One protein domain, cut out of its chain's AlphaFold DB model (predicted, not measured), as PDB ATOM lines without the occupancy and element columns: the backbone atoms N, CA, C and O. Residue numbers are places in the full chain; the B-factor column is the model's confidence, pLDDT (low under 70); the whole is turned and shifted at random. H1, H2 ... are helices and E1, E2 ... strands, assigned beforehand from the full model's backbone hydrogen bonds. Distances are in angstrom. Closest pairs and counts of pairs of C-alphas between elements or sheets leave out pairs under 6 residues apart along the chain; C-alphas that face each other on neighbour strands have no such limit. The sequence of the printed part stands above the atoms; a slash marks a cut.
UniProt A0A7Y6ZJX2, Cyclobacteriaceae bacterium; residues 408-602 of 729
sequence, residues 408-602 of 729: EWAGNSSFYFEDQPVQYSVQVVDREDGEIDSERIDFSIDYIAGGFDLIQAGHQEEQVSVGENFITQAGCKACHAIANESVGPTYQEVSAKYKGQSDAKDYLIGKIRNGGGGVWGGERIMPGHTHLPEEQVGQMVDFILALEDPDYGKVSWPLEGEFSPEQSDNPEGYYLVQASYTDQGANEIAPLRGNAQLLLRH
ATOM      1  N   GLU A 408      29.284  22.492 -40.200       94.81
ATOM      2  CA  GLU A 408      27.937  22.821 -40.651       94.81
ATOM      3  C   GLU A 408      27.040  21.595 -40.469       94.81
ATOM      4  O   GLU A 408      27.330  20.528 -41.012       94.81
ATOM      5  N   TRP A 409      25.950  21.742 -39.709       93.00
ATOM      6  CA  TRP A 409      25.024  20.655 -39.372       93.00
ATOM      7  C   TRP A 409      23.586  21.019 -39.744       93.00
ATOM      8  O   TRP A 409      22.977  21.909 -39.145       93.00
ATOM      9  N   ALA A 410      23.011  20.316 -40.722       91.19
ATOM     10  CA  ALA A 410      21.685  20.639 -41.259       91.19
ATOM     11  C   ALA A 410      20.504  20.159 -40.385       91.19
ATOM     12  O   ALA A 410      19.343  20.426 -40.707       91.19
ATOM     13  N   GLY A 411      20.777  19.416 -39.309       88.25
ATOM     14  CA  GLY A 411      19.776  18.781 -38.451       88.25
ATOM     15  C   GLY A 411      19.491  19.535 -37.153       88.25
ATOM     16  O   GLY A 411      19.865  20.694 -36.975       88.25
ATOM     17  N   ASN A 412      18.826  18.840 -36.225       91.94
ATOM     18  CA  ASN A 412      18.729  19.314 -34.847       91.94
ATOM     19  C   ASN A 412      20.119  19.200 -34.202       91.94
ATOM     20  O   ASN A 412      20.799  18.192 -34.391       91.94
ATOM     21  N   SER A 413      20.545  20.246 -33.501       91.62
ATOM     22  CA  SER A 413      21.883  20.351 -32.906       91.62
ATOM     23  C   SER A 413      21.925  19.969 -31.425       91.62
ATOM     24  O   SER A 413      22.986  20.037 -30.818       91.62
ATOM     25  N   SER A 414      20.793  19.591 -30.826       91.62
ATOM     26  CA  SER A 414      20.721  19.107 -29.440       91.62
ATOM     27  C   SER A 414      20.442  17.614 -29.347       91.62
ATOM     28  O   SER A 414      20.911  16.978 -28.405       91.62
ATOM     29  N   PHE A 415      19.694  17.058 -30.304       91.88
ATOM     30  CA  PHE A 415      19.246  15.671 -30.304       91.88
ATOM     31  C   PHE A 415      19.517  14.972 -31.630       91.88
ATOM     32  O   PHE A 415      19.317  15.551 -32.701       91.88
ATOM     33  N   TYR A 416      19.868  13.690 -31.551       91.06
ATOM     34  CA  TYR A 416      19.790  12.783 -32.692       91.06
ATOM     35  C   TYR A 416      18.450  12.039 -32.684       91.06
ATOM     36  O   TYR A 416      17.861  11.795 -31.635       91.06
ATOM     37  N   PHE A 417      17.939  11.700 -33.866       88.12
ATOM     38  CA  PHE A 417      16.691  10.956 -34.030       88.12
ATOM     39  C   PHE A 417      16.936   9.784 -34.976       88.12
ATOM     40  O   PHE A 417      17.625   9.952 -35.983       88.12
ATOM     41  N   GLU A 418      16.355   8.623 -34.667       79.50
ATOM     42  CA  GLU A 418      16.365   7.466 -35.569       79.50
ATOM     43  C   GLU A 418      15.777   7.821 -36.944       79.50
ATOM     44  O   GLU A 418      14.884   8.668 -37.055       79.50
ATOM     45  N   ASP A 419      16.281   7.158 -37.991       73.88
ATOM     46  CA  ASP A 419      15.786   7.255 -39.372       73.88
ATOM     47  C   ASP A 419      15.725   8.689 -39.942       73.88
ATOM     48  O   ASP A 419      14.930   9.008 -40.836       73.88
ATOM     49  N   GLN A 420      16.557   9.591 -39.421       79.56
ATOM     50  CA  GLN A 420      16.673  10.971 -39.885       79.56
ATOM     51  C   GLN A 420      18.123  11.254 -40.271       79.56
ATOM     52  O   GLN A 420      18.894  11.736 -39.440       79.56
ATOM     53  N   PRO A 421      18.493  10.982 -41.531       87.50
ATOM     54  CA  PRO A 421      19.806  11.338 -42.026       87.50
ATOM     55  C   PRO A 421      20.022  12.854 -41.946       87.50
ATOM     56  O   PRO A 421      19.127  13.644 -42.266       87.50
ATOM     57  N   VAL A 422      21.210  13.263 -41.509       90.94
ATOM     58  CA  VAL A 422      21.607  14.665 -41.391       90.94
ATOM     59  C   VAL A 422      22.792  14.944 -42.299       90.94
ATOM     60  O   VAL A 422      23.809  14.259 -42.244       90.94
ATOM     61  N   GLN A 423      22.660  15.979 -43.122       95.31
ATOM     62  CA  GLN A 423      23.743  16.472 -43.964       95.31
ATOM     63  C   GLN A 423      24.724  17.296 -43.127       95.31
ATOM     64  O   GLN A 423      24.296  18.131 -42.319       95.31
ATOM     65  N   TYR A 424      26.018  17.081 -43.346       96.06
ATOM     66  CA  TYR A 424      27.083  17.813 -42.672       96.06
ATOM     67  C   TYR A 424      28.210  18.207 -43.636       96.06
ATOM     68  O   TYR A 424      28.425  17.552 -44.659       96.06
ATOM     69  N   SER A 425      28.949  19.265 -43.295       96.56
ATOM     70  CA  SER A 425      30.219  19.603 -43.951       96.56
ATOM     71  C   SER A 425      31.205  20.252 -42.984       96.56
ATOM     72  O   SER A 425      30.794  21.041 -42.134       96.56
ATOM     73  N   VAL A 426      32.494  19.970 -43.151       95.94
ATOM     74  CA  VAL A 426      33.596  20.535 -42.368       95.94
ATOM     75  C   VAL A 426      34.391  21.508 -43.230       95.94
ATOM     76  O   VAL A 426      34.760  21.187 -44.359       95.94
ATOM     77  N   GLN A 427      34.665  22.698 -42.702       93.62
ATOM     78  CA  GLN A 427      35.450  23.728 -43.388       93.62
ATOM     79  C   GLN A 427      36.519  24.293 -42.457       93.62
ATOM     80  O   GLN A 427      36.294  24.422 -41.255       93.62
ATOM     81  N   VAL A 428      37.672  24.648 -43.022       94.06
ATOM     82  CA  VAL A 428      38.787  25.259 -42.292       94.06
ATOM     83  C   VAL A 428      39.233  26.518 -43.021       94.06
ATOM     84  O   VAL A 428      39.336  26.525 -44.249       94.06
ATOM     85  N   VAL A 429      39.492  27.578 -42.263       92.12
ATOM     86  CA  VAL A 429      40.044  28.838 -42.762       92.12
ATOM     87  C   VAL A 429      41.277  29.179 -41.942       92.12
ATOM     88  O   VAL A 429      41.189  29.302 -40.722       92.12
ATOM     89  N   ASP A 430      42.403  29.366 -42.622       91.38
ATOM     90  CA  ASP A 430      43.656  29.812 -42.023       91.38
ATOM     91  C   ASP A 430      44.267  30.940 -42.860       91.38
ATOM     92  O   ASP A 430      44.197  30.924 -44.094       91.38
ATOM     93  N   ARG A 431      44.806  31.962 -42.194       87.94
ATOM     94  CA  ARG A 431      45.286  33.171 -42.867       87.94
ATOM     95  C   ARG A 431      46.699  33.003 -43.423       87.94
ATOM     96  O   ARG A 431      47.026  33.634 -44.433       87.94
ATOM     97  N   GLU A 432      47.521  32.186 -42.778       89.19
ATOM     98  CA  GLU A 432      48.943  32.043 -43.067       89.19
ATOM     99  C   GLU A 432      49.246  30.849 -43.992       89.19
ATOM    100  O   GLU A 432      50.136  30.956 -44.840       89.19
ATOM    101  N   ASP A 433      48.470  29.762 -43.910       82.44
ATOM    102  CA  ASP A 433      48.718  28.486 -44.604       82.44
ATOM    103  C   ASP A 433      48.315  28.460 -46.095       82.44
ATOM    104  O   ASP A 433      48.646  27.521 -46.822       82.44
ATOM    105  N   GLY A 434      47.652  29.496 -46.614       81.06
ATOM    106  CA  GLY A 434      47.260  29.554 -48.025       81.06
ATOM    107  C   GLY A 434      46.174  28.532 -48.393       81.06
ATOM    108  O   GLY A 434      45.007  28.742 -48.075       81.06
ATOM    109  N   GLU A 435      46.519  27.476 -49.140       86.44
ATOM    110  CA  GLU A 435      45.574  26.404 -49.515       86.44
ATOM    111  C   GLU A 435      45.584  25.302 -48.445       86.44
ATOM    112  O   GLU A 435      46.631  24.717 -48.173       86.44
ATOM    113  N   ILE A 436      44.419  25.021 -47.847       91.12
ATOM    114  CA  ILE A 436      44.285  24.029 -46.773       91.12
ATOM    115  C   ILE A 436      44.400  22.608 -47.327       91.12
ATOM    116  O   ILE A 436      43.650  22.210 -48.219       91.12
ATOM    117  N   ASP A 437      45.293  21.823 -46.731       87.62
ATOM    118  CA  ASP A 437      45.411  20.393 -46.991       87.62
ATOM    119  C   ASP A 437      44.324  19.609 -46.236       87.62
ATOM    120  O   ASP A 437      44.351  19.496 -45.008       87.62
ATOM    121  N   SER A 438      43.364  19.051 -46.979       86.88
ATOM    122  CA  SER A 438      42.250  18.283 -46.415       86.88
ATOM    123  C   SER A 438      42.680  17.003 -45.696       86.88
ATOM    124  O   SER A 438      41.939  16.529 -44.841       86.88
ATOM    125  N   GLU A 439      43.856  16.442 -46.006       85.94
ATOM    126  CA  GLU A 439      44.365  15.236 -45.330       85.94
ATOM    127  C   GLU A 439      44.794  15.516 -43.880       85.94
ATOM    128  O   GLU A 439      44.951  14.591 -43.085       85.94
ATOM    129  N   ARG A 440      44.952  16.794 -43.510       86.81
ATOM    130  CA  ARG A 440      45.328  17.232 -42.156       86.81
ATOM    131  C   ARG A 440      44.135  17.561 -41.259       86.81
ATOM    132  O   ARG A 440      44.339  17.971 -40.115       86.81
ATOM    133  N   ILE A 441      42.910  17.422 -41.765       90.12
ATOM    134  CA  ILE A 441      41.688  17.644 -40.992       90.12
ATOM    135  C   ILE A 441      41.303  16.328 -40.311       90.12
ATOM    136  O   ILE A 441      40.939  15.365 -40.981       90.12
ATOM    137  N   ASP A 442      41.364  16.292 -38.978       87.69
ATOM    138  CA  ASP A 442      40.876  15.149 -38.196       87.69
ATOM    139  C   ASP A 442      39.387  15.356 -37.911       87.69
ATOM    140  O   ASP A 442      39.018  16.328 -37.244       87.69
ATOM    141  N   PHE A 443      38.536  14.479 -38.448       90.56
ATOM    142  CA  PHE A 443      37.081  14.539 -38.315       90.56
ATOM    143  C   PHE A 443      36.518  13.202 -37.831       90.56
ATOM    144  O   PHE A 443      36.857  12.141 -38.357       90.56
ATOM    145  N   SER A 444      35.634  13.262 -36.837       88.31
ATOM    146  CA  SER A 444      35.063  12.090 -36.170       88.31
ATOM    147  C   SER A 444      33.610  12.320 -35.759       88.31
ATOM    148  O   SER A 444      33.188  13.446 -35.476       88.31
ATOM    149  N   ILE A 445      32.848  11.226 -35.738       89.00
ATOM    150  CA  ILE A 445      31.497  11.138 -35.185       89.00
ATOM    151  C   ILE A 445      31.468   9.893 -34.306       89.00
ATOM    152  O   ILE A 445      31.352   8.778 -34.817       89.00
ATOM    153  N   ASP A 446      31.581  10.085 -32.995       84.38
ATOM    154  CA  ASP A 446      31.720   8.989 -32.040       84.38
ATOM    155  C   ASP A 446      30.461   8.834 -31.192       84.38
ATOM    156  O   ASP A 446      29.916   9.813 -30.678       84.38
ATOM    157  N   TYR A 447      29.999   7.593 -31.029       84.50
ATOM    158  CA  TYR A 447      28.933   7.264 -30.088       84.50
ATOM    159  C   TYR A 447      29.508   6.976 -28.704       84.50
ATOM    160  O   TYR A 447      30.480   6.234 -28.560       84.50
ATOM    161  N   ILE A 448      28.881   7.529 -27.673       80.38
ATOM    162  CA  ILE A 448      29.259   7.338 -26.277       80.38
ATOM    163  C   ILE A 448      28.024   6.856 -25.539       80.38
ATOM    164  O   ILE A 448      27.006   7.535 -25.537       80.38
ATOM    165  N   ALA A 449      28.117   5.700 -24.890       74.50
ATOM    166  CA  ALA A 449      26.981   5.037 -24.254       74.50
ATOM    167  C   ALA A 449      26.561   5.617 -22.892       74.50
ATOM    168  O   ALA A 449      25.643   5.107 -22.255       74.50
ATOM    169  N   GLY A 450      27.210   6.682 -22.426       70.12
ATOM    170  CA  GLY A 450      26.876   7.355 -21.170       70.12
ATOM    171  C   GLY A 450      27.882   7.119 -20.042       70.12
ATOM    172  O   GLY A 450      28.916   6.475 -20.215       70.12
ATOM    173  N   GLY A 451      27.596   7.711 -18.877       61.47
ATOM    174  CA  GLY A 451      28.507   7.760 -17.723       61.47
ATOM    175  C   GLY A 451      29.705   8.702 -17.892       61.47
ATOM    176  O   GLY A 451      30.632   8.658 -17.095       61.47
ATOM    177  N   PHE A 452      29.687   9.544 -18.923       58.31
ATOM    178  CA  PHE A 452      30.765  10.459 -19.262       58.31
ATOM    179  C   PHE A 452      30.409  11.880 -18.822       58.31
ATOM    180  O   PHE A 452      29.445  12.477 -19.309       58.31
ATOM    181  N   ASP A 453      31.182  12.423 -17.886       54.78
ATOM    182  CA  ASP A 453      31.044  13.807 -17.443       54.78
ATOM    183  C   ASP A 453      31.833  14.756 -18.361       54.78
ATOM    184  O   ASP A 453      33.050  14.919 -18.242       54.78
ATOM    185  N   LEU A 454      31.123  15.400 -19.294       51.75
ATOM    186  CA  LEU A 454      31.681  16.415 -20.197       51.75
ATOM    187  C   LEU A 454      32.266  17.624 -19.446       51.75
ATOM    188  O   LEU A 454      33.142  18.293 -19.994       51.75
ATOM    189  N   ILE A 455      31.835  17.898 -18.207       42.94
ATOM    190  CA  ILE A 455      32.311  19.056 -17.437       42.94
ATOM    191  C   ILE A 455      33.798  18.896 -17.080       42.94
ATOM    192  O   ILE A 455      34.531  19.881 -17.098       42.94
ATOM    193  N   GLN A 456      34.288  17.668 -16.859       42.34
ATOM    194  CA  GLN A 456      35.727  17.428 -16.670       42.34
ATOM    195  C   GLN A 456      36.543  17.541 -17.966       42.34
ATOM    196  O   GLN A 456      37.724  17.874 -17.912       42.34
ATOM    197  N   ALA A 457      35.937  17.274 -19.124       45.97
ATOM    198  CA  ALA A 457      36.621  17.333 -20.417       45.97
ATOM    199  C   ALA A 457      36.712  18.764 -20.994       45.97
ATOM    200  O   ALA A 457      37.582  19.048 -21.813       45.97
ATOM    201  N   GLY A 458      35.830  19.673 -20.567       37.56
ATOM    202  CA  GLY A 458      35.600  20.983 -21.192       37.56
ATOM    203  C   GLY A 458      36.577  22.117 -20.855       37.56
ATOM    204  O   GLY A 458      36.301  23.259 -21.216       37.56
ATOM    205  N   HIS A 459      37.697  21.853 -20.175       36.66
ATOM    206  CA  HIS A 459      38.696  22.888 -19.857       36.66
ATOM    207  C   HIS A 459      39.931  22.896 -20.767       36.66
ATOM    208  O   HIS A 459      40.799  23.748 -20.583       36.66
ATOM    209  N   GLN A 460      40.020  22.001 -21.755       41.03
ATOM    210  CA  GLN A 460      41.160  21.953 -22.673       41.03
ATOM    211  C   GLN A 460      40.735  22.211 -24.119       41.03
ATOM    212  O   GLN A 460      39.726  21.700 -24.592       41.03
ATOM    213  N   GLU A 461      41.543  22.998 -24.830       45.84
ATOM    214  CA  GLU A 461      41.414  23.318 -26.261       45.84
ATOM    215  C   GLU A 461      41.722  22.113 -27.184       45.84
ATOM    216  O   GLU A 461      41.975  22.281 -28.377       45.84
ATOM    217  N   GLU A 462      41.730  20.891 -26.646       57.97
ATOM    218  CA  GLU A 462      42.080  19.664 -27.357       57.97
ATOM    219  C   GLU A 462      40.845  18.814 -27.686       57.97
ATOM    220  O   GLU A 462      39.780  18.908 -27.068       57.97
ATOM    221  N   GLN A 463      40.980  17.971 -28.709       59.78
ATOM    222  CA  GLN A 463      39.968  16.978 -29.045       59.78
ATOM    223  C   GLN A 463      39.874  15.957 -27.909       59.78
ATOM    224  O   GLN A 463      40.859  15.326 -27.534       59.78
ATOM    225  N   VAL A 464      38.676  15.811 -27.354       65.25
ATOM    226  CA  VAL A 464      38.437  14.948 -26.197       65.25
ATOM    227  C   VAL A 464      38.548  13.478 -26.604       65.25
ATOM    228  O   VAL A 464      37.699  12.972 -27.332       65.25
ATOM    229  N   SER A 465      39.552  12.768 -26.085       75.75
ATOM    230  CA  SER A 465      39.614  11.308 -26.190       75.75
ATOM    231  C   SER A 465      38.646  10.662 -25.198       75.75
ATOM    232  O   SER A 465      38.839  10.719 -23.980       75.75
ATOM    233  N   VAL A 466      37.601  10.016 -25.721       76.62
ATOM    234  CA  VAL A 466      36.571   9.361 -24.902       76.62
ATOM    235  C   VAL A 466      37.177   8.287 -23.995       76.62
ATOM    236  O   VAL A 466      36.949   8.274 -22.784       76.62
ATOM    237  N   GLY A 467      37.988   7.398 -24.573       82.56
ATOM    238  CA  GLY A 467      38.609   6.294 -23.845       82.56
ATOM    239  C   GLY A 467      39.598   6.755 -22.777       82.56
ATOM    240  O   GLY A 467      39.640   6.187 -21.685       82.56
ATOM    241  N   GLU A 468      40.360   7.815 -23.053       83.88
ATOM    242  CA  GLU A 468      41.306   8.372 -22.083       83.88
ATOM    243  C   GLU A 468      40.604   8.997 -20.873       83.88
ATOM    244  O   GLU A 468      41.068   8.879 -19.732       83.88
ATOM    245  N   ASN A 469      39.479   9.666 -21.109       74.88
ATOM    246  CA  ASN A 469      38.705  10.268 -20.036       74.88
ATOM    247  C   ASN A 469      38.151   9.187 -19.098       74.88
ATOM    248  O   ASN A 469      38.363   9.271 -17.887       74.88
ATOM    249  N   PHE A 470      37.572   8.116 -19.648       80.12
ATOM    250  CA  PHE A 470      37.137   6.979 -18.839       80.12
ATOM    251  C   PHE A 470      38.300   6.368 -18.043       80.12
ATOM    252  O   PHE A 470      38.154   6.094 -16.851       80.12
ATOM    253  N   ILE A 471      39.477   6.204 -18.658       83.88
ATOM    254  CA  ILE A 471      40.707   5.763 -17.973       83.88
ATOM    255  C   ILE A 471      41.052   6.670 -16.782       83.88
ATOM    256  O   ILE A 471      41.506   6.191 -15.739       83.88
ATOM    257  N   THR A 472      40.855   7.977 -16.937       75.00
ATOM    258  CA  THR A 472      41.134   8.973 -15.900       75.00
ATOM    259  C   THR A 472      40.132   8.854 -14.749       75.00
ATOM    260  O   THR A 472      40.550   8.724 -13.600       75.00
ATOM    261  N   GLN A 473      38.831   8.807 -15.045       69.75
ATOM    262  CA  GLN A 473      37.764   8.681 -14.041       69.75
ATOM    263  C   GLN A 473      37.838   7.374 -13.248       69.75
ATOM    264  O   GLN A 473      37.604   7.364 -12.042       69.75
ATOM    265  N   ALA A 474      38.218   6.276 -13.903       77.06
ATOM    266  CA  ALA A 474      38.410   4.984 -13.250       77.06
ATOM    267  C   ALA A 474      39.678   4.923 -12.373       77.06
ATOM    268  O   ALA A 474      39.931   3.908 -11.725       77.06
ATOM    269  N   GLY A 475      40.506   5.977 -12.353       75.81
ATOM    270  CA  GLY A 475      41.758   6.015 -11.595       75.81
ATOM    271  C   GLY A 475      42.869   5.138 -12.184       75.81
ATOM    272  O   GLY A 475      43.929   5.000 -11.570       75.81
ATOM    273  N   CYS A 476      42.682   4.579 -13.387       85.81
ATOM    274  CA  CYS A 476      43.641   3.676 -14.032       85.81
ATOM    275  C   CYS A 476      45.005   4.349 -14.263       85.81
ATOM    276  O   CYS A 476      46.045   3.683 -14.215       85.81
ATOM    277  N   LYS A 477      45.018   5.683 -14.434       82.19
ATOM    278  CA  LYS A 477      46.249   6.482 -14.553       82.19
ATOM    279  C   LYS A 477      47.170   6.375 -13.332       82.19
ATOM    280  O   LYS A 477      48.366   6.562 -13.478       82.19
ATOM    281  N   ALA A 478      46.672   5.981 -12.157       76.44
ATOM    282  CA  ALA A 478      47.511   5.761 -10.976       76.44
ATOM    283  C   ALA A 478      48.569   4.658 -11.168       76.44
ATOM    284  O   ALA A 478      49.630   4.709 -10.542       76.44
ATOM    285  N   CYS A 479      48.267   3.655 -12.000       82.75
ATOM    286  CA  CYS A 479      49.108   2.475 -12.210       82.75
ATOM    287  C   CYS A 479      49.597   2.320 -13.653       82.75
ATOM    288  O   CYS A 479      50.573   1.604 -13.868       82.75
ATOM    289  N   HIS A 480      48.941   2.966 -14.618       88.31
ATOM    290  CA  HIS A 480      49.275   2.916 -16.039       88.31
ATOM    291  C   HIS A 480      49.381   4.333 -16.604       88.31
ATOM    292  O   HIS A 480      48.376   5.036 -16.697       88.31
ATOM    293  N   ALA A 481      50.575   4.751 -17.020       83.88
ATOM    294  CA  ALA A 481      50.735   6.000 -17.763       83.88
ATOM    295  C   ALA A 481      50.763   5.742 -19.276       83.88
ATOM    296  O   ALA A 481      50.957   4.610 -19.722       83.88
ATOM    297  N   ILE A 482      50.601   6.804 -20.072       85.12
ATOM    298  CA  ILE A 482      50.659   6.708 -21.540       85.12
ATOM    299  C   ILE A 482      52.041   6.223 -21.992       85.12
ATOM    300  O   ILE A 482      52.130   5.195 -22.658       85.12
ATOM    301  N   ALA A 483      53.097   6.931 -21.583       83.50
ATOM    302  CA  ALA A 483      54.464   6.706 -22.065       83.50
ATOM    303  C   ALA A 483      55.486   6.368 -20.966       83.50
ATOM    304  O   ALA A 483      56.537   5.806 -21.257       83.50
ATOM    305  N   ASN A 484      55.185   6.678 -19.700       75.50
ATOM    306  CA  ASN A 484      56.111   6.483 -18.581       75.50
ATOM    307  C   ASN A 484      55.742   5.240 -17.763       75.50
ATOM    308  O   ASN A 484      54.576   5.029 -17.432       75.50
ATOM    309  N   GLU A 485      56.726   4.409 -17.417       74.12
ATOM    310  CA  GLU A 485      56.475   3.210 -16.608       74.12
ATOM    311  C   GLU A 485      55.965   3.586 -15.202       74.12
ATOM    312  O   GLU A 485      56.458   4.525 -14.573       74.12
ATOM    313  N   SER A 486      54.977   2.837 -14.703       79.75
ATOM    314  CA  SER A 486      54.466   2.923 -13.327       79.75
ATOM    315  C   SER A 486      54.391   1.507 -12.721       79.75
ATOM    316  O   SER A 486      55.329   0.722 -12.866       79.75
ATOM    317  N   VAL A 487      53.322   1.140 -12.002       79.88
ATOM    318  CA  VAL A 487      53.125  -0.231 -11.481       79.88
ATOM    319  C   VAL A 487      52.882  -1.208 -12.627       79.88
ATOM    320  O   VAL A 487      53.478  -2.286 -12.675       79.88
ATOM    321  N   GLY A 488      51.976  -0.839 -13.526       80.38
ATOM    322  CA  GLY A 488      51.633  -1.587 -14.723       80.38
ATOM    323  C   GLY A 488      52.499  -1.193 -15.925       80.38
ATOM    324  O   GLY A 488      53.255  -0.223 -15.849       80.38
ATOM    325  N   PRO A 489      52.403  -1.950 -17.035       88.19
ATOM    326  CA  PRO A 489      52.960  -1.531 -18.322       88.19
ATOM    327  C   PRO A 489      52.350  -0.199 -18.769       88.19
ATOM    328  O   PRO A 489      51.202   0.107 -18.420       88.19
ATOM    329  N   THR A 490      53.079   0.559 -19.580       91.44
ATOM    330  CA  THR A 490      52.531   1.781 -20.181       91.44
ATOM    331  C   THR A 490      51.439   1.436 -21.190       91.44
ATOM    332  O   THR A 490      51.407   0.333 -21.749       91.44
ATOM    333  N   TYR A 491      50.521   2.364 -21.456       94.38
ATOM    334  CA  TYR A 491      49.508   2.135 -22.486       94.38
ATOM    335  C   TYR A 491      50.137   1.983 -23.877       94.38
ATOM    336  O   TYR A 491      49.663   1.152 -24.649       94.38
ATOM    337  N   GLN A 492      51.246   2.675 -24.167       92.88
ATOM    338  CA  GLN A 492      52.032   2.462 -25.388       92.88
ATOM    339  C   GLN A 492      52.609   1.045 -25.474       92.88
ATOM    340  O   GLN A 492      52.506   0.402 -26.514       92.88
ATOM    341  N   GLU A 493      53.154   0.496 -24.385       93.44
ATOM    342  CA  GLU A 493      53.643  -0.886 -24.373       93.44
ATOM    343  C   GLU A 493      52.508  -1.878 -24.631       93.44
ATOM    344  O   GLU A 493      52.657  -2.795 -25.444       93.44
ATOM    345  N   VAL A 494      51.363  -1.688 -23.961       94.12
ATOM    346  CA  VAL A 494      50.160  -2.505 -24.177       94.12
ATOM    347  C   VAL A 494      49.736  -2.432 -25.640       94.12
ATOM    348  O   VAL A 494      49.583  -3.476 -26.273       94.12
ATOM    349  N   SER A 495      49.626  -1.228 -26.193       95.50
ATOM    350  CA  SER A 495      49.295  -1.003 -27.595       95.50
ATOM    351  C   SER A 495      50.260  -1.721 -28.539       95.50
ATOM    352  O   SER A 495      49.834  -2.549 -29.345       95.50
ATOM    353  N   ALA A 496      51.570  -1.522 -28.366       95.50
ATOM    354  CA  ALA A 496      52.605  -2.143 -29.186       95.50
ATOM    355  C   ALA A 496      52.539  -3.675 -29.146       95.50
ATOM    356  O   ALA A 496      52.705  -4.338 -30.173       95.50
ATOM    357  N   LYS A 497      52.288  -4.262 -27.967       94.81
ATOM    358  CA  LYS A 497      52.220  -5.719 -27.793       94.81
ATOM    359  C   LYS A 497      51.036  -6.344 -28.521       94.81
ATOM    360  O   LYS A 497      51.182  -7.449 -29.043       94.81
ATOM    361  N   TYR A 498      49.884  -5.677 -28.524       95.31
ATOM    362  CA  TYR A 498      48.649  -6.203 -29.113       95.31
ATOM    363  C   TYR A 498      48.343  -5.654 -30.513       95.31
ATOM    364  O   TYR A 498      47.366  -6.078 -31.131       95.31
ATOM    365  N   LYS A 499      49.200  -4.781 -31.054       94.38
ATOM    366  CA  LYS A 499      49.069  -4.219 -32.400       94.38
ATOM    367  C   LYS A 499      48.876  -5.309 -33.462       94.38
ATOM    368  O   LYS A 499      49.652  -6.263 -33.549       94.38
ATOM    369  N   GLY A 500      47.841  -5.146 -34.288       88.12
ATOM    370  CA  GLY A 500      47.507  -6.050 -35.394       88.12
ATOM    371  C   GLY A 500      46.903  -7.407 -34.997       88.12
ATOM    372  O   GLY A 500      46.713  -8.249 -35.876       88.12
ATOM    373  N   GLN A 501      46.604  -7.651 -33.714       93.38
ATOM    374  CA  GLN A 501      45.935  -8.878 -33.262       93.38
ATOM    375  C   GLN A 501      44.412  -8.702 -33.280       93.38
ATOM    376  O   GLN A 501      43.881  -7.764 -32.695       93.38
ATOM    377  N   SER A 502      43.694  -9.617 -33.938       88.19
ATOM    378  CA  SER A 502      42.245  -9.489 -34.158       88.19
ATOM    379  C   SER A 502      41.389  -9.673 -32.900       88.19
ATOM    380  O   SER A 502      40.251  -9.225 -32.877       88.19
ATOM    381  N   ASP A 503      41.907 -10.352 -31.875       92.94
ATOM    382  CA  ASP A 503      41.242 -10.621 -30.592       92.94
ATOM    383  C   ASP A 503      41.712  -9.690 -29.459       92.94
ATOM    384  O   ASP A 503      41.295  -9.846 -28.308       92.94
ATOM    385  N   ALA A 504      42.561  -8.699 -29.774       94.31
ATOM    386  CA  ALA A 504      43.146  -7.781 -28.798       94.31
ATOM    387  C   ALA A 504      42.089  -7.067 -27.948       94.31
ATOM    388  O   ALA A 504      42.227  -7.008 -26.723       94.31
ATOM    389  N   LYS A 505      41.032  -6.547 -28.586       94.50
ATOM    390  CA  LYS A 505      39.987  -5.773 -27.908       94.50
ATOM    391  C   LYS A 505      39.274  -6.596 -26.841       94.50
ATOM    392  O   LYS A 505      39.323  -6.243 -25.665       94.50
ATOM    393  N   ASP A 506      38.685  -7.721 -27.235       94.56
ATOM    394  CA  ASP A 506      37.922  -8.592 -26.333       94.56
ATOM    395  C   ASP A 506      38.792  -9.117 -25.185       94.56
ATOM    396  O   ASP A 506      38.373  -9.151 -24.022       94.56
ATOM    397  N   TYR A 507      40.043  -9.474 -25.488       94.88
ATOM    398  CA  TYR A 507      40.995  -9.917 -24.480       94.88
ATOM    399  C   TYR A 507      41.310  -8.817 -23.455       94.88
ATOM    400  O   TYR A 507      41.294  -9.076 -22.247       94.88
ATOM    401  N   LEU A 508      41.590  -7.590 -23.910       95.31
ATOM    402  CA  LEU A 508      41.912  -6.464 -23.031       95.31
ATOM    403  C   LEU A 508      40.701  -6.017 -22.206       95.31
ATOM    404  O   LEU A 508      40.861  -5.775 -21.010       95.31
ATOM    405  N   ILE A 509      39.494  -6.015 -22.781       95.12
ATOM    406  CA  ILE A 509      38.244  -5.780 -22.038       95.12
ATOM    407  C   ILE A 509      38.114  -6.795 -20.899       95.12
ATOM    408  O   ILE A 509      37.915  -6.427 -19.736       95.12
ATOM    409  N   GLY A 510      38.292  -8.083 -21.212       92.38
ATOM    410  CA  GLY A 510      38.257  -9.153 -20.221       92.38
ATOM    411  C   GLY A 510      39.320  -8.985 -19.133       92.38
ATOM    412  O   GLY A 510      39.033  -9.226 -17.957       92.38
ATOM    413  N   LYS A 511      40.530  -8.540 -19.495       91.38
ATOM    414  CA  LYS A 511      41.611  -8.276 -18.537       91.38
ATOM    415  C   LYS A 511      41.320  -7.094 -17.623       91.38
ATOM    416  O   LYS A 511      41.523  -7.234 -16.422       91.38
ATOM    417  N   ILE A 512      40.817  -5.980 -18.149       92.12
ATOM    418  CA  ILE A 512      40.508  -4.784 -17.353       92.12
ATOM    419  C   ILE A 512      39.419  -5.083 -16.318       92.12
ATOM    420  O   ILE A 512      39.563  -4.757 -15.137       92.12
ATOM    421  N   ARG A 513      38.358  -5.781 -16.736       91.81
ATOM    422  CA  ARG A 513      37.214  -6.075 -15.864       91.81
ATOM    423  C   ARG A 513      37.513  -7.141 -14.817       91.81
ATOM    424  O   ARG A 513      37.106  -6.987 -13.674       91.81
ATOM    425  N   ASN A 514      38.235  -8.200 -15.174       86.50
ATOM    426  CA  ASN A 514      38.468  -9.327 -14.260       86.50
ATOM    427  C   ASN A 514      39.796  -9.240 -13.494       86.50
ATOM    428  O   ASN A 514      40.010 -10.004 -12.556       86.50
ATOM    429  N   GLY A 515      40.689  -8.329 -13.885       85.25
ATOM    430  CA  GLY A 515      42.037  -8.248 -13.341       85.25
ATOM    431  C   GLY A 515      42.935  -9.398 -13.810       85.25
ATOM    432  O   GLY A 515      42.597 -10.203 -14.686       85.25
ATOM    433  N   GLY A 516      44.132  -9.476 -13.235       82.38
ATOM    434  CA  GLY A 516      45.058 -10.589 -13.451       82.38
ATOM    435  C   GLY A 516      46.530 -10.194 -13.380       82.38
ATOM    436  O   GLY A 516      46.872  -9.036 -13.181       82.38
ATOM    437  N   GLY A 517      47.420 -11.171 -13.566       82.56
ATOM    438  CA  GLY A 517      48.873 -10.970 -13.530       82.56
ATOM    439  C   GLY A 517      49.635 -11.878 -14.500       82.56
ATOM    440  O   GLY A 517      49.036 -12.656 -15.245       82.56
ATOM    441  N   GLY A 518      50.966 -11.755 -14.517       75.44
ATOM    442  CA  GLY A 518      51.888 -12.677 -15.204       75.44
ATOM    443  C   GLY A 518      52.143 -12.433 -16.700       75.44
ATOM    444  O   GLY A 518      53.093 -12.979 -17.252       75.44
ATOM    445  N   VAL A 519      51.364 -11.574 -17.365       83.75
ATOM    446  CA  VAL A 519      51.505 -11.283 -18.813       83.75
ATOM    447  C   VAL A 519      52.760 -10.461 -19.144       83.75
ATOM    448  O   VAL A 519      53.292 -10.553 -20.254       83.75
ATOM    449  N   TRP A 520      53.227  -9.655 -18.191       80.62
ATOM    450  CA  TRP A 520      54.326  -8.693 -18.348       80.62
ATOM    451  C   TRP A 520      55.560  -9.038 -17.497       80.62
ATOM    452  O   TRP A 520      56.463  -8.224 -17.354       80.62
ATOM    453  N   GLY A 521      55.619 -10.266 -16.963       65.06
ATOM    454  CA  GLY A 521      56.684 -10.717 -16.064       65.06
ATOM    455  C   GLY A 521      56.550 -10.183 -14.626       65.06
ATOM    456  O   GLY A 521      55.922  -9.158 -14.374       65.06
ATOM    457  N   GLY A 522      57.138 -10.909 -13.667       64.12
ATOM    458  CA  GLY A 522      57.094 -10.579 -12.233       64.12
ATOM    459  C   GLY A 522      55.753 -10.873 -11.538       64.12
ATOM    460  O   GLY A 522      54.826 -11.408 -12.140       64.12
ATOM    461  N   GLU A 523      55.656 -10.501 -10.257       60.94
ATOM    462  CA  GLU A 523      54.457 -10.637  -9.399       60.94
ATOM    463  C   GLU A 523      53.455  -9.471  -9.575       60.94
ATOM    464  O   GLU A 523      52.670  -9.170  -8.681       60.94
ATOM    465  N   ARG A 524      53.486  -8.762 -10.717       69.81
ATOM    466  CA  ARG A 524      52.590  -7.623 -10.982       69.81
ATOM    467  C   ARG A 524      51.156  -8.135 -11.180       69.81
ATOM    468  O   ARG A 524      50.893  -8.878 -12.131       69.81
ATOM    469  N   ILE A 525      50.249  -7.736 -10.290       76.06
ATOM    470  CA  ILE A 525      48.819  -8.074 -10.318       76.06
ATOM    471  C   ILE A 525      48.020  -6.784 -10.516       76.06
ATOM    472  O   ILE A 525      48.263  -5.792  -9.836       76.06
ATOM    473  N   MET A 526      47.071  -6.812 -11.447       82.62
ATOM    474  CA  MET A 526      46.106  -5.743 -11.676       82.62
ATOM    475  C   MET A 526      44.760  -6.134 -11.044       82.62
ATOM    476  O   MET A 526      44.243  -7.207 -11.386       82.62
ATOM    477  N   PRO A 527      44.180  -5.307 -10.155       80.62
ATOM    478  CA  PRO A 527      42.826  -5.509  -9.643       80.62
ATOM    479  C   PRO A 527      41.777  -5.489 -10.764       80.62
ATOM    480  O   PRO A 527      41.958  -4.828 -11.787       80.62
ATOM    481  N   GLY A 528      40.679  -6.222 -10.582       83.50
ATOM    482  CA  GLY A 528      39.573  -6.251 -11.542       83.50
ATOM    483  C   GLY A 528      38.589  -5.100 -11.349       83.50
ATOM    484  O   GLY A 528      38.193  -4.798 -10.226       83.50
ATOM    485  N   HIS A 529      38.143  -4.501 -12.452       84.25
ATOM    486  CA  HIS A 529      37.156  -3.420 -12.474       84.25
ATOM    487  C   HIS A 529      35.773  -3.934 -12.908       84.25
ATOM    488  O   HIS A 529      35.195  -3.476 -13.892       84.25
ATOM    489  N   THR A 530      35.228  -4.924 -12.194       80.62
ATOM    490  CA  THR A 530      33.952  -5.578 -12.563       80.62
ATOM    491  C   THR A 530      32.739  -4.648 -12.501       80.62
ATOM    492  O   THR A 530      31.712  -4.955 -13.104       80.62
ATOM    493  N   HIS A 531      32.850  -3.535 -11.771       75.19
ATOM    494  CA  HIS A 531      31.820  -2.504 -11.652       75.19
ATOM    495  C   HIS A 531      31.711  -1.612 -12.901       75.19
ATOM    496  O   HIS A 531      30.691  -0.951 -13.073       75.19
ATOM    497  N   LEU A 532      32.726  -1.597 -13.778       81.50
ATOM    498  CA  LEU A 532      32.694  -0.803 -15.005       81.50
ATOM    499  C   LEU A 532      31.865  -1.498 -16.104       81.50
ATOM    500  O   LEU A 532      32.066  -2.699 -16.360       81.50
ATOM    501  N   PRO A 533      30.965  -0.762 -16.788       83.00
ATOM    502  CA  PRO A 533      30.278  -1.232 -17.984       83.00
ATOM    503  C   PRO A 533      31.258  -1.692 -19.066       83.00
ATOM    504  O   PRO A 533      32.278  -1.055 -19.324       83.00
ATOM    505  N   GLU A 534      30.931  -2.799 -19.731       86.75
ATOM    506  CA  GLU A 534      31.798  -3.408 -20.746       86.75
ATOM    507  C   GLU A 534      32.086  -2.476 -21.926       86.75
ATOM    508  O   GLU A 534      33.215  -2.411 -22.401       86.75
ATOM    509  N   GLU A 535      31.081  -1.711 -22.344       82.50
ATOM    510  CA  GLU A 535      31.183  -0.762 -23.449       82.50
ATOM    511  C   GLU A 535      32.160   0.383 -23.150       82.50
ATOM    512  O   GLU A 535      33.020   0.683 -23.976       82.50
ATOM    513  N   GLN A 536      32.119   0.939 -21.931       83.81
ATOM    514  CA  GLN A 536      33.073   1.964 -21.489       83.81
ATOM    515  C   GLN A 536      34.503   1.421 -21.491       83.81
ATOM    516  O   GLN A 536      35.419   2.067 -21.996       83.81
ATOM    517  N   VAL A 537      34.698   0.200 -20.980       90.06
ATOM    518  CA  VAL A 537      36.006  -0.468 -21.027       90.06
ATOM    519  C   VAL A 537      36.449  -0.701 -22.473       90.06
ATOM    520  O   VAL A 537      37.626  -0.543 -22.783       90.06
ATOM    521  N   GLY A 538      35.525  -1.019 -23.381       90.50
ATOM    522  CA  GLY A 538      35.807  -1.115 -24.811       90.50
ATOM    523  C   GLY A 538      36.389   0.175 -25.390       90.50
ATOM    524  O   GLY A 538      37.397   0.111 -26.088       90.50
ATOM    525  N   GLN A 539      35.828   1.332 -25.036       86.81
ATOM    526  CA  GLN A 539      36.324   2.640 -25.482       86.81
ATOM    527  C   GLN A 539      37.690   2.986 -24.873       86.81
ATOM    528  O   GLN A 539      38.550   3.533 -25.563       86.81
ATOM    529  N   MET A 540      37.937   2.614 -23.608       91.19
ATOM    530  CA  MET A 540      39.280   2.701 -23.014       91.19
ATOM    531  C   MET A 540      40.297   1.894 -23.834       91.19
ATOM    532  O   MET A 540      41.396   2.369 -24.107       91.19
ATOM    533  N   VAL A 541      39.930   0.673 -24.235       94.06
ATOM    534  CA  VAL A 541      40.796  -0.222 -25.013       94.06
ATOM    535  C   VAL A 541      41.045   0.310 -26.421       94.06
ATOM    536  O   VAL A 541      42.179   0.221 -26.886       94.06
ATOM    537  N   ASP A 542      40.039   0.894 -27.073       90.06
ATOM    538  CA  ASP A 542      40.208   1.536 -28.381       90.06
ATOM    539  C   ASP A 542      41.238   2.671 -28.304       90.06
ATOM    540  O   ASP A 542      42.182   2.688 -29.090       90.06
ATOM    541  N   PHE A 543      41.136   3.545 -27.293       90.38
ATOM    542  CA  PHE A 543      42.143   4.585 -27.052       90.38
ATOM    543  C   PHE A 543      43.540   3.998 -26.821       90.38
ATOM    544  O   PHE A 543      44.506   4.464 -27.419       90.38
ATOM    545  N   ILE A 544      43.657   2.965 -25.976       93.75
ATOM    546  CA  ILE A 544      44.948   2.322 -25.697       93.75
ATOM    547  C   ILE A 544      45.553   1.782 -26.991       93.75
ATOM    548  O   ILE A 544      46.712   2.051 -27.277       93.75
ATOM    549  N   LEU A 545      44.789   1.030 -27.785       94.00
ATOM    550  CA  LEU A 545      45.288   0.419 -29.016       94.00
ATOM    551  C   LEU A 545      45.623   1.462 -30.090       94.00
ATOM    552  O   LEU A 545      46.573   1.240 -30.839       94.00
ATOM    553  N   ALA A 546      44.950   2.613 -30.090       90.12
ATOM    554  CA  ALA A 546      45.229   3.715 -31.004       90.12
ATOM    555  C   ALA A 546      46.591   4.402 -30.776       90.12
ATOM    556  O   ALA A 546      47.095   5.068 -31.678       90.12
ATOM    557  N   LEU A 547      47.228   4.229 -29.609       90.75
ATOM    558  CA  LEU A 547      48.510   4.881 -29.296       90.75
ATOM    559  C   LEU A 547      49.656   4.443 -30.223       90.75
ATOM    560  O   LEU A 547      50.478   5.271 -30.601       90.75
ATOM    561  N   GLU A 548      49.712   3.161 -30.595       93.12
ATOM    562  CA  GLU A 548      50.709   2.620 -31.534       93.12
ATOM    563  C   GLU A 548      50.102   2.230 -32.883       93.12
ATOM    564  O   GLU A 548      50.835   1.890 -33.815       93.12
ATOM    565  N   ASP A 549      48.779   2.277 -33.021       88.81
ATOM    566  CA  ASP A 549      48.052   2.042 -34.268       88.81
ATOM    567  C   ASP A 549      47.002   3.149 -34.468       88.81
ATOM    568  O   ASP A 549      45.836   2.926 -34.169       88.81
ATOM    569  N   PRO A 550      47.390   4.358 -34.926       82.31
ATOM    570  CA  PRO A 550      46.520   5.547 -34.928       82.31
ATOM    571  C   PRO A 550      45.193   5.406 -35.683       82.31
ATOM    572  O   PRO A 550      44.271   6.187 -35.445       82.31
ATOM    573  N   ASP A 551      45.097   4.419 -36.575       78.88
ATOM    574  CA  ASP A 551      43.895   4.097 -37.347       78.88
ATOM    575  C   ASP A 551      43.005   3.043 -36.654       78.88
ATOM    576  O   ASP A 551      41.919   2.717 -37.141       78.88
ATOM    577  N   TYR A 552      43.433   2.486 -35.516       83.19
ATOM    578  CA  TYR A 552      42.711   1.445 -34.792       83.19
ATOM    579  C   TYR A 552      41.361   1.965 -34.299       83.19
ATOM    580  O   TYR A 552      41.281   2.898 -33.504       83.19
ATOM    581  N   GLY A 553      40.282   1.347 -34.777       71.75
ATOM    582  CA  GLY A 553      38.920   1.735 -34.413       71.75
ATOM    583  C   GLY A 553      38.454   3.070 -35.002       71.75
ATOM    584  O   GLY A 553      37.280   3.397 -34.840       71.75
ATOM    585  N   LYS A 554      39.308   3.817 -35.726       70.44
ATOM    586  CA  LYS A 554      38.895   5.048 -36.407       70.44
ATOM    587  C   LYS A 554      37.994   4.718 -37.594       70.44
ATOM    588  O   LYS A 554      38.356   3.960 -38.494       70.44
ATOM    589  N   VAL A 555      36.828   5.353 -37.630       72.25
ATOM    590  CA  VAL A 555      35.981   5.402 -38.823       72.25
ATOM    591  C   VAL A 555      36.378   6.644 -39.614       72.25
ATOM    592  O   VAL A 555      36.253   7.760 -39.119       72.25
ATOM    593  N   SER A 556      36.881   6.460 -40.838       71.69
ATOM    594  CA  SER A 556      37.192   7.584 -41.725       71.69
ATOM    595  C   SER A 556      35.894   8.158 -42.287       71.69
ATOM    596  O   SER A 556      35.245   7.549 -43.141       71.69
ATOM    597  N   TRP A 557      35.508   9.324 -41.780       86.62
ATOM    598  CA  TRP A 557      34.362  10.072 -42.275       86.62
ATOM    599  C   TRP A 557      34.810  11.056 -43.366       86.62
ATOM    600  O   TRP A 557      35.805  11.758 -43.177       86.62
ATOM    601  N   PRO A 558      34.098  11.155 -44.505       91.94
ATOM    602  CA  PRO A 558      34.361  12.220 -45.466       91.94
ATOM    603  C   PRO A 558      34.043  13.580 -44.829       91.94
ATOM    604  O   PRO A 558      33.158  13.671 -43.979       91.94
ATOM    605  N   LEU A 559      34.728  14.641 -45.265       93.75
ATOM    606  CA  LEU A 559      34.520  16.002 -44.744       93.75
ATOM    607  C   LEU A 559      33.169  16.610 -45.149       93.75
ATOM    608  O   LEU A 559      32.758  17.611 -44.577       93.75
ATOM    609  N   GLU A 560      32.466  16.007 -46.103       95.56
ATOM    610  CA  GLU A 560      31.078  16.314 -46.440       95.56
ATOM    611  C   GLU A 560      30.304  15.014 -46.663       95.56
ATOM    612  O   GLU A 560      30.830  14.056 -47.238       95.56
ATOM    613  N   GLY A 561      29.056  14.959 -46.199       94.69
ATOM    614  CA  GLY A 561      28.265  13.746 -46.331       94.69
ATOM    615  C   GLY A 561      26.951  13.755 -45.567       94.69
ATOM    616  O   GLY A 561      26.436  14.791 -45.148       94.69
ATOM    617  N   GLU A 562      26.411  12.552 -45.404       93.75
ATOM    618  CA  GLU A 562      25.167  12.284 -44.698       93.75
ATOM    619  C   GLU A 562      25.432  11.322 -43.537       93.75
ATOM    620  O   GLU A 562      26.006  10.251 -43.732       93.75
ATOM    621  N   PHE A 563      25.004  11.699 -42.336       91.81
ATOM    622  CA  PHE A 563      25.113  10.889 -41.131       91.81
ATOM    623  C   PHE A 563      23.739  10.371 -40.705       91.81
ATOM    624  O   PHE A 563      22.796  11.150 -40.581       91.81
ATOM    625  N   SER A 564      23.634   9.069 -40.442       90.31
ATOM    626  CA  SER A 564      22.439   8.443 -39.865       90.31
ATOM    627  C   SER A 564      22.802   7.804 -38.523       90.31
ATOM    628  O   SER A 564      23.688   6.951 -38.508       90.31
ATOM    629  N   PRO A 565      22.155   8.185 -37.407       87.75
ATOM    630  CA  PRO A 565      22.388   7.550 -36.111       87.75
ATOM    631  C   PRO A 565      22.056   6.052 -36.159       87.75
ATOM    632  O   PRO A 565      20.954   5.682 -36.562       87.75
ATOM    633  N   GLU A 566      22.997   5.206 -35.740       81.00
ATOM    634  CA  GLU A 566      22.832   3.742 -35.701       81.00
ATOM    635  C   GLU A 566      22.461   3.219 -34.303       81.00
ATOM    636  O   GLU A 566      21.876   2.146 -34.186       81.00
ATOM    637  N   GLN A 567      22.809   3.966 -33.248       74.31
ATOM    638  CA  GLN A 567      22.579   3.611 -31.847       74.31
ATOM    639  C   GLN A 567      21.568   4.574 -31.228       74.31
ATOM    640  O   GLN A 567      21.781   5.787 -31.221       74.31
ATOM    641  N   SER A 568      20.479   4.033 -30.694       68.94
ATOM    642  CA  SER A 568      19.344   4.830 -30.217       68.94
ATOM    643  C   SER A 568      18.611   4.242 -29.018       68.94
ATOM    644  O   SER A 568      17.857   4.945 -28.360       68.94
ATOM    645  N   ASP A 569      18.869   2.986 -28.663       75.94
ATOM    646  CA  ASP A 569      18.156   2.335 -27.562       75.94
ATOM    647  C   ASP A 569      18.594   2.830 -26.178       75.94
ATOM    648  O   ASP A 569      17.893   2.608 -25.187       75.94
ATOM    649  N   ASN A 570      19.763   3.466 -26.084       81.38
ATOM    650  CA  ASN A 570      20.354   3.864 -24.816       81.38
ATOM    651  C   ASN A 570      20.138   5.362 -24.537       81.38
ATOM    652  O   ASN A 570      20.781   6.213 -25.158       81.38
ATOM    653  N   PRO A 571      19.302   5.705 -23.541       80.12
ATOM    654  CA  PRO A 571      18.972   7.092 -23.256       80.12
ATOM    655  C   PRO A 571      20.061   7.910 -22.568       80.12
ATOM    656  O   PRO A 571      19.920   9.122 -22.440       80.12
ATOM    657  N   GLU A 572      21.113   7.263 -22.070       77.38
ATOM    658  CA  GLU A 572      22.305   7.967 -21.584       77.38
ATOM    659  C   GLU A 572      23.324   8.201 -22.702       77.38
ATOM    660  O   GLU A 572      24.325   8.883 -22.486       77.38
ATOM    661  N   GLY A 573      23.056   7.656 -23.891       81.50
ATOM    662  CA  GLY A 573      23.952   7.728 -25.022       81.50
ATOM    663  C   GLY A 573      23.884   9.050 -25.779       81.50
ATOM    664  O   GLY A 573      22.828   9.681 -25.907       81.50
ATOM    665  N   TYR A 574      25.014   9.454 -26.342       86.31
ATOM    666  CA  TYR A 574      25.128  10.652 -27.162       86.31
ATOM    667  C   TYR A 574      26.192  10.497 -28.246       86.31
ATOM    668  O   TYR A 574      27.106   9.685 -28.126       86.31
ATOM    669  N   TYR A 575      26.061  11.286 -29.309       88.50
ATOM    670  CA  TYR A 575      27.072  11.412 -30.352       88.50
ATOM    671  C   TYR A 575      27.901  12.675 -30.131       88.50
ATOM    672  O   TYR A 575      27.352  13.759 -29.909       88.50
ATOM    673  N   LEU A 576      29.218  12.530 -30.210       87.75
ATOM    674  CA  LEU A 576      30.184  13.615 -30.177       87.75
ATOM    675  C   LEU A 576      30.780  13.770 -31.582       87.75
ATOM    676  O   LEU A 576      31.488  12.892 -32.066       87.75
ATOM    677  N   VAL A 577      30.449  14.873 -32.251       91.25
ATOM    678  CA  VAL A 577      30.951  15.222 -33.587       91.25
ATOM    679  C   VAL A 577      32.073  16.236 -33.414       91.25
ATOM    680  O   VAL A 577      31.847  17.295 -32.825       91.25
ATOM    681  N   GLN A 578      33.276  15.938 -33.900       90.81
ATOM    682  CA  GLN A 578      34.448  16.797 -33.699       90.81
ATOM    683  C   GLN A 578      35.275  16.921 -34.970       90.81
ATOM    684  O   GLN A 578      35.484  15.941 -35.681       90.81
ATOM    685  N   ALA A 579      35.782  18.126 -35.213       91.62
ATOM    686  CA  ALA A 579      36.720  18.435 -36.281       91.62
ATOM    687  C   ALA A 579      37.892  19.243 -35.722       91.62
ATOM    688  O   ALA A 579      37.698  20.101 -34.856       91.62
ATOM    689  N   SER A 580      39.102  19.018 -36.229       90.88
ATOM    690  CA  SER A 580      40.262  19.835 -35.873       90.88
ATOM    691  C   SER A 580      41.301  19.918 -36.989       90.88
ATOM    692  O   SER A 580      41.376  19.041 -37.847       90.88
ATOM    693  N   TYR A 581      42.103  20.982 -36.962       91.31
ATOM    694  CA  TYR A 581      43.188  21.232 -37.910       91.31
ATOM    695  C   TYR A 581      44.349  21.931 -37.200       91.31
ATOM    696  O   TYR A 581      44.124  22.865 -36.429       91.31
ATOM    697  N   THR A 582      45.577  21.488 -37.466       90.12
ATOM    698  CA  THR A 582      46.810  22.141 -37.001       90.12
ATOM    699  C   THR A 582      47.503  22.783 -38.195       90.12
ATOM    700  O   THR A 582      47.745  22.077 -39.177       90.12
ATOM    701  N   ASP A 583      47.839  24.068 -38.102       90.00
ATOM    702  CA  ASP A 583      48.513  24.842 -39.157       90.00
ATOM    703  C   ASP A 583      50.013  24.468 -39.313       90.00
ATOM    704  O   ASP A 583      50.492  23.463 -38.768       90.00
ATOM    705  N   GLN A 584      50.778  25.220 -40.110       90.19
ATOM    706  CA  GLN A 584      52.228  25.015 -40.287       90.19
ATOM    707  C   GLN A 584      53.113  25.931 -39.427       90.19
ATOM    708  O   GLN A 584      54.343  25.808 -39.478       90.19
ATOM    709  N   GLY A 585      52.522  26.801 -38.610       90.00
ATOM    710  CA  GLY A 585      53.203  27.892 -37.921       90.00
ATOM    711  C   GLY A 585      53.599  29.037 -38.858       90.00
ATOM    712  O   GLY A 585      53.716  28.877 -40.075       90.00
ATOM    713  N   ALA A 586      53.880  30.209 -38.286       89.94
ATOM    714  CA  ALA A 586      54.268  31.391 -39.054       89.94
ATOM    715  C   ALA A 586      55.129  32.364 -38.241       89.94
ATOM    716  O   ALA A 586      54.979  32.496 -37.030       89.94
ATOM    717  N   ASN A 587      56.028  33.091 -38.916       88.88
ATOM    718  CA  ASN A 587      56.821  34.187 -38.332       88.88
ATOM    719  C   ASN A 587      57.561  33.830 -37.021       88.88
ATOM    720  O   ASN A 587      57.573  34.624 -36.086       88.88
ATOM    721  N   GLU A 588      58.183  32.645 -36.968       87.19
ATOM    722  CA  GLU A 588      58.878  32.098 -35.782       87.19
ATOM    723  C   GLU A 588      57.960  31.768 -34.587       87.19
ATOM    724  O   GLU A 588      58.447  31.399 -33.519       87.19
ATOM    725  N   ILE A 589      56.639  31.828 -34.777       89.75
ATOM    726  CA  ILE A 589      55.633  31.319 -33.844       89.75
ATOM    727  C   ILE A 589      55.271  29.884 -34.242       89.75
ATOM    728  O   ILE A 589      55.141  29.561 -35.426       89.75
ATOM    729  N   ALA A 590      55.170  29.010 -33.241       88.88
ATOM    730  CA  ALA A 590      54.907  27.588 -33.432       88.88
ATOM    731  C   ALA A 590      53.518  27.325 -34.054       88.88
ATOM    732  O   ALA A 590      52.643  28.194 -33.976       88.88
ATOM    733  N   PRO A 591      53.306  26.129 -34.640       89.50
ATOM    734  CA  PRO A 591      52.005  25.755 -35.167       89.50
ATOM    735  C   PRO A 591      50.876  25.820 -34.134       89.50
ATOM    736  O   PRO A 591      51.078  25.445 -32.975       89.50
ATOM    737  N   LEU A 592      49.690  26.252 -34.556       88.81
ATOM    738  CA  LEU A 592      48.487  26.347 -33.729       88.81
ATOM    739  C   LEU A 592      47.400  25.385 -34.221       88.81
ATOM    740  O   LEU A 592      47.312  25.044 -35.400       88.81
ATOM    741  N   ARG A 593      46.547  24.939 -33.290       89.06
ATOM    742  CA  ARG A 593      45.428  24.026 -33.567       89.06
ATOM    743  C   ARG A 593      44.082  24.712 -33.358       89.06
ATOM    744  O   ARG A 593      43.849  25.344 -32.330       89.06
ATOM    745  N   GLY A 594      43.188  24.543 -34.324       88.56
ATOM    746  CA  GLY A 594      41.780  24.923 -34.260       88.56
ATOM    747  C   GLY A 594      40.882  23.695 -34.136       88.56
ATOM    748  O   GLY A 594      41.227  22.615 -34.626       88.56
ATOM    749  N   ASN A 595      39.726  23.849 -33.490       90.69
ATOM    750  CA  ASN A 595      38.774  22.767 -33.251       90.69
ATOM    751  C   ASN A 595      37.316  23.254 -33.281       90.69
ATOM    752  O   ASN A 595      37.021  24.394 -32.935       90.69
ATOM    753  N   ALA A 596      36.403  22.353 -33.643       90.56
ATOM    754  CA  ALA A 596      34.956  22.535 -33.564       90.56
ATOM    755  C   ALA A 596      34.305  21.260 -33.015       90.56
ATOM    756  O   ALA A 596      34.782  20.156 -33.284       90.56
ATOM    757  N   GLN A 597      33.233  21.407 -32.231       90.06
ATOM    758  CA  GLN A 597      32.538  20.283 -31.599       90.06
ATOM    759  C   GLN A 597      31.019  20.484 -31.606       90.06
ATOM    760  O   GLN A 597      30.532  21.603 -31.446       90.06
ATOM    761  N   LEU A 598      30.278  19.387 -31.745       89.00
ATOM    762  CA  LEU A 598      28.823  19.332 -31.656       89.00
ATOM    763  C   LEU A 598      28.406  18.082 -30.866       89.00
ATOM    764  O   LEU A 598      28.822  16.970 -31.180       89.00
ATOM    765  N   LEU A 599      27.566  18.275 -29.846       88.00
ATOM    766  CA  LEU A 599      27.078  17.217 -28.963       88.00
ATOM    767  C   LEU A 599      25.596  16.934 -29.224       88.00
ATOM    768  O   LEU A 599      24.748  17.795 -28.992       88.00
ATOM    769  N   LEU A 600      25.274  15.709 -29.633       90.31
ATOM    770  CA  LEU A 600      23.910  15.279 -29.936       90.31
ATOM    771  C   LEU A 600      23.450  14.250 -28.907       90.31
ATOM    772  O   LEU A 600      23.972  13.141 -28.850       90.31
ATOM    773  N   ARG A 601      22.450  14.598 -28.100       88.81
ATOM    774  CA  ARG A 601      21.931  13.752 -27.017       88.81
ATOM    775  C   ARG A 601      20.802  12.850 -27.494       88.81
ATOM    776  O   ARG A 601      20.114  13.156 -28.469       88.81
ATOM    777  N   HIS A 602      20.558  11.773 -26.756       90.44
ATOM    778  CA  HIS A 602      19.329  11.015 -26.929       90.44
ATOM    779  C   HIS A 602      18.109  11.897 -26.563       90.44
ATOM    780  O   HIS A 602      18.175  12.649 -25.584       90.44
TER     781      HIS A 602
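What this domain is: This is residues 408 to 602 of the 729 residues of a protein of Cyclobacteriaceae bacterium (UniProt A0A7Y6ZJX2). Two lobes make this domain: a small two-layer strand lobe, in which the three-stranded sheet E2, E4, E5 stands face to face with the two-stranded sheet E1, E3, and a helical lobe in which H2, H3 and H4 pack round H5. The helices come between E2 and E3 along the chain, and the small helix H1 lies close to H2. The printed part has 195 residues, with five named helices and five named strands in the order E1 E2 H1 H2 H3 H4 H5 E3 E4 E5; both sheets, E2 - E4 - E5 and E1 - E3, are antiparallel. The class is mixed, helices and strands, with 82 residues, under half, in named elements. The whole is compact, with a radius of gyration of the C-alphas of 18.7 A and spans of 55 by 49 by 32 A.

Where its parts are: E1, residues 422 to 429, begins at C-alpha 422 (21.607, 14.665, -41.391) and is 23.3 A long. E2, residues 441 to 448, is 21.8 A long. H1 is residues 454 to 457, H2 residues 466 to 473, H3 residues 491 to 498 and H4 residues 504 to 514, the last 15.4 A long. H5, residues 534 to 546, begins at C-alpha 534 (31.798, -3.408, -20.746) and is 18.3 A long. E3 is residues 560 to 563. E4, residues 574 to 582, is 26.4 A long, and E5, residues 593 to 601, is 26.5 A long, ending at C-alpha 601 (21.931, 13.752, -27.017).

How they stand to each other: The two sheets form a sandwich, two sheets face to face, their facing parts 10.4 A centre to centre. E1 and E3 are antiparallel, with N 422 and O 563 2.8 A apart. In the twisted sheet, E2 and E4 are antiparallel, with N 444 and O 578 2.9 A apart; the hairpin E4 and E5 has N 577 and O 598 2.9 A apart. H2 only grazes this sheet, with residues 466 to 467. H5 is the hub. It touches H2 at a steep tilt of 69 degrees, only just short of about perpendicular, opposite ways, the closest C-alphas being those of Gly 467 and Met 540, 3.7 A apart. With residues 544 to 546 alone it touches H3, about perpendicular at 89 degrees; the closest C-alphas, of Ser 495 and Leu 545, are 4.5 A apart. It touches H4 at a steep tilt of 51 degrees, opposite ways; the closest C-alphas, of Ile 509 and Val 537, are 5.9 A apart. H1 and H2 are close but not clearly touching, the closest C-alphas, of Ala 457 and Asn 469, being 7.4 A apart. In H2, H3, H4 and H5 every O i to N i+4 pair is within hydrogen-bond range; H1 is too short for such a pair.

The domain as a whole: The two farthest C-alphas, of Gly 434 and Glu 523, are 56.2 A apart. The printed part has no cut. The long links are E1 to E2, H2 to H3, H4 to H5 and H5 to E3. The mean pLDDT of the printed part is 83.6; it is under 70 at residues 451 to 464, 473, 521 to 524 and 568.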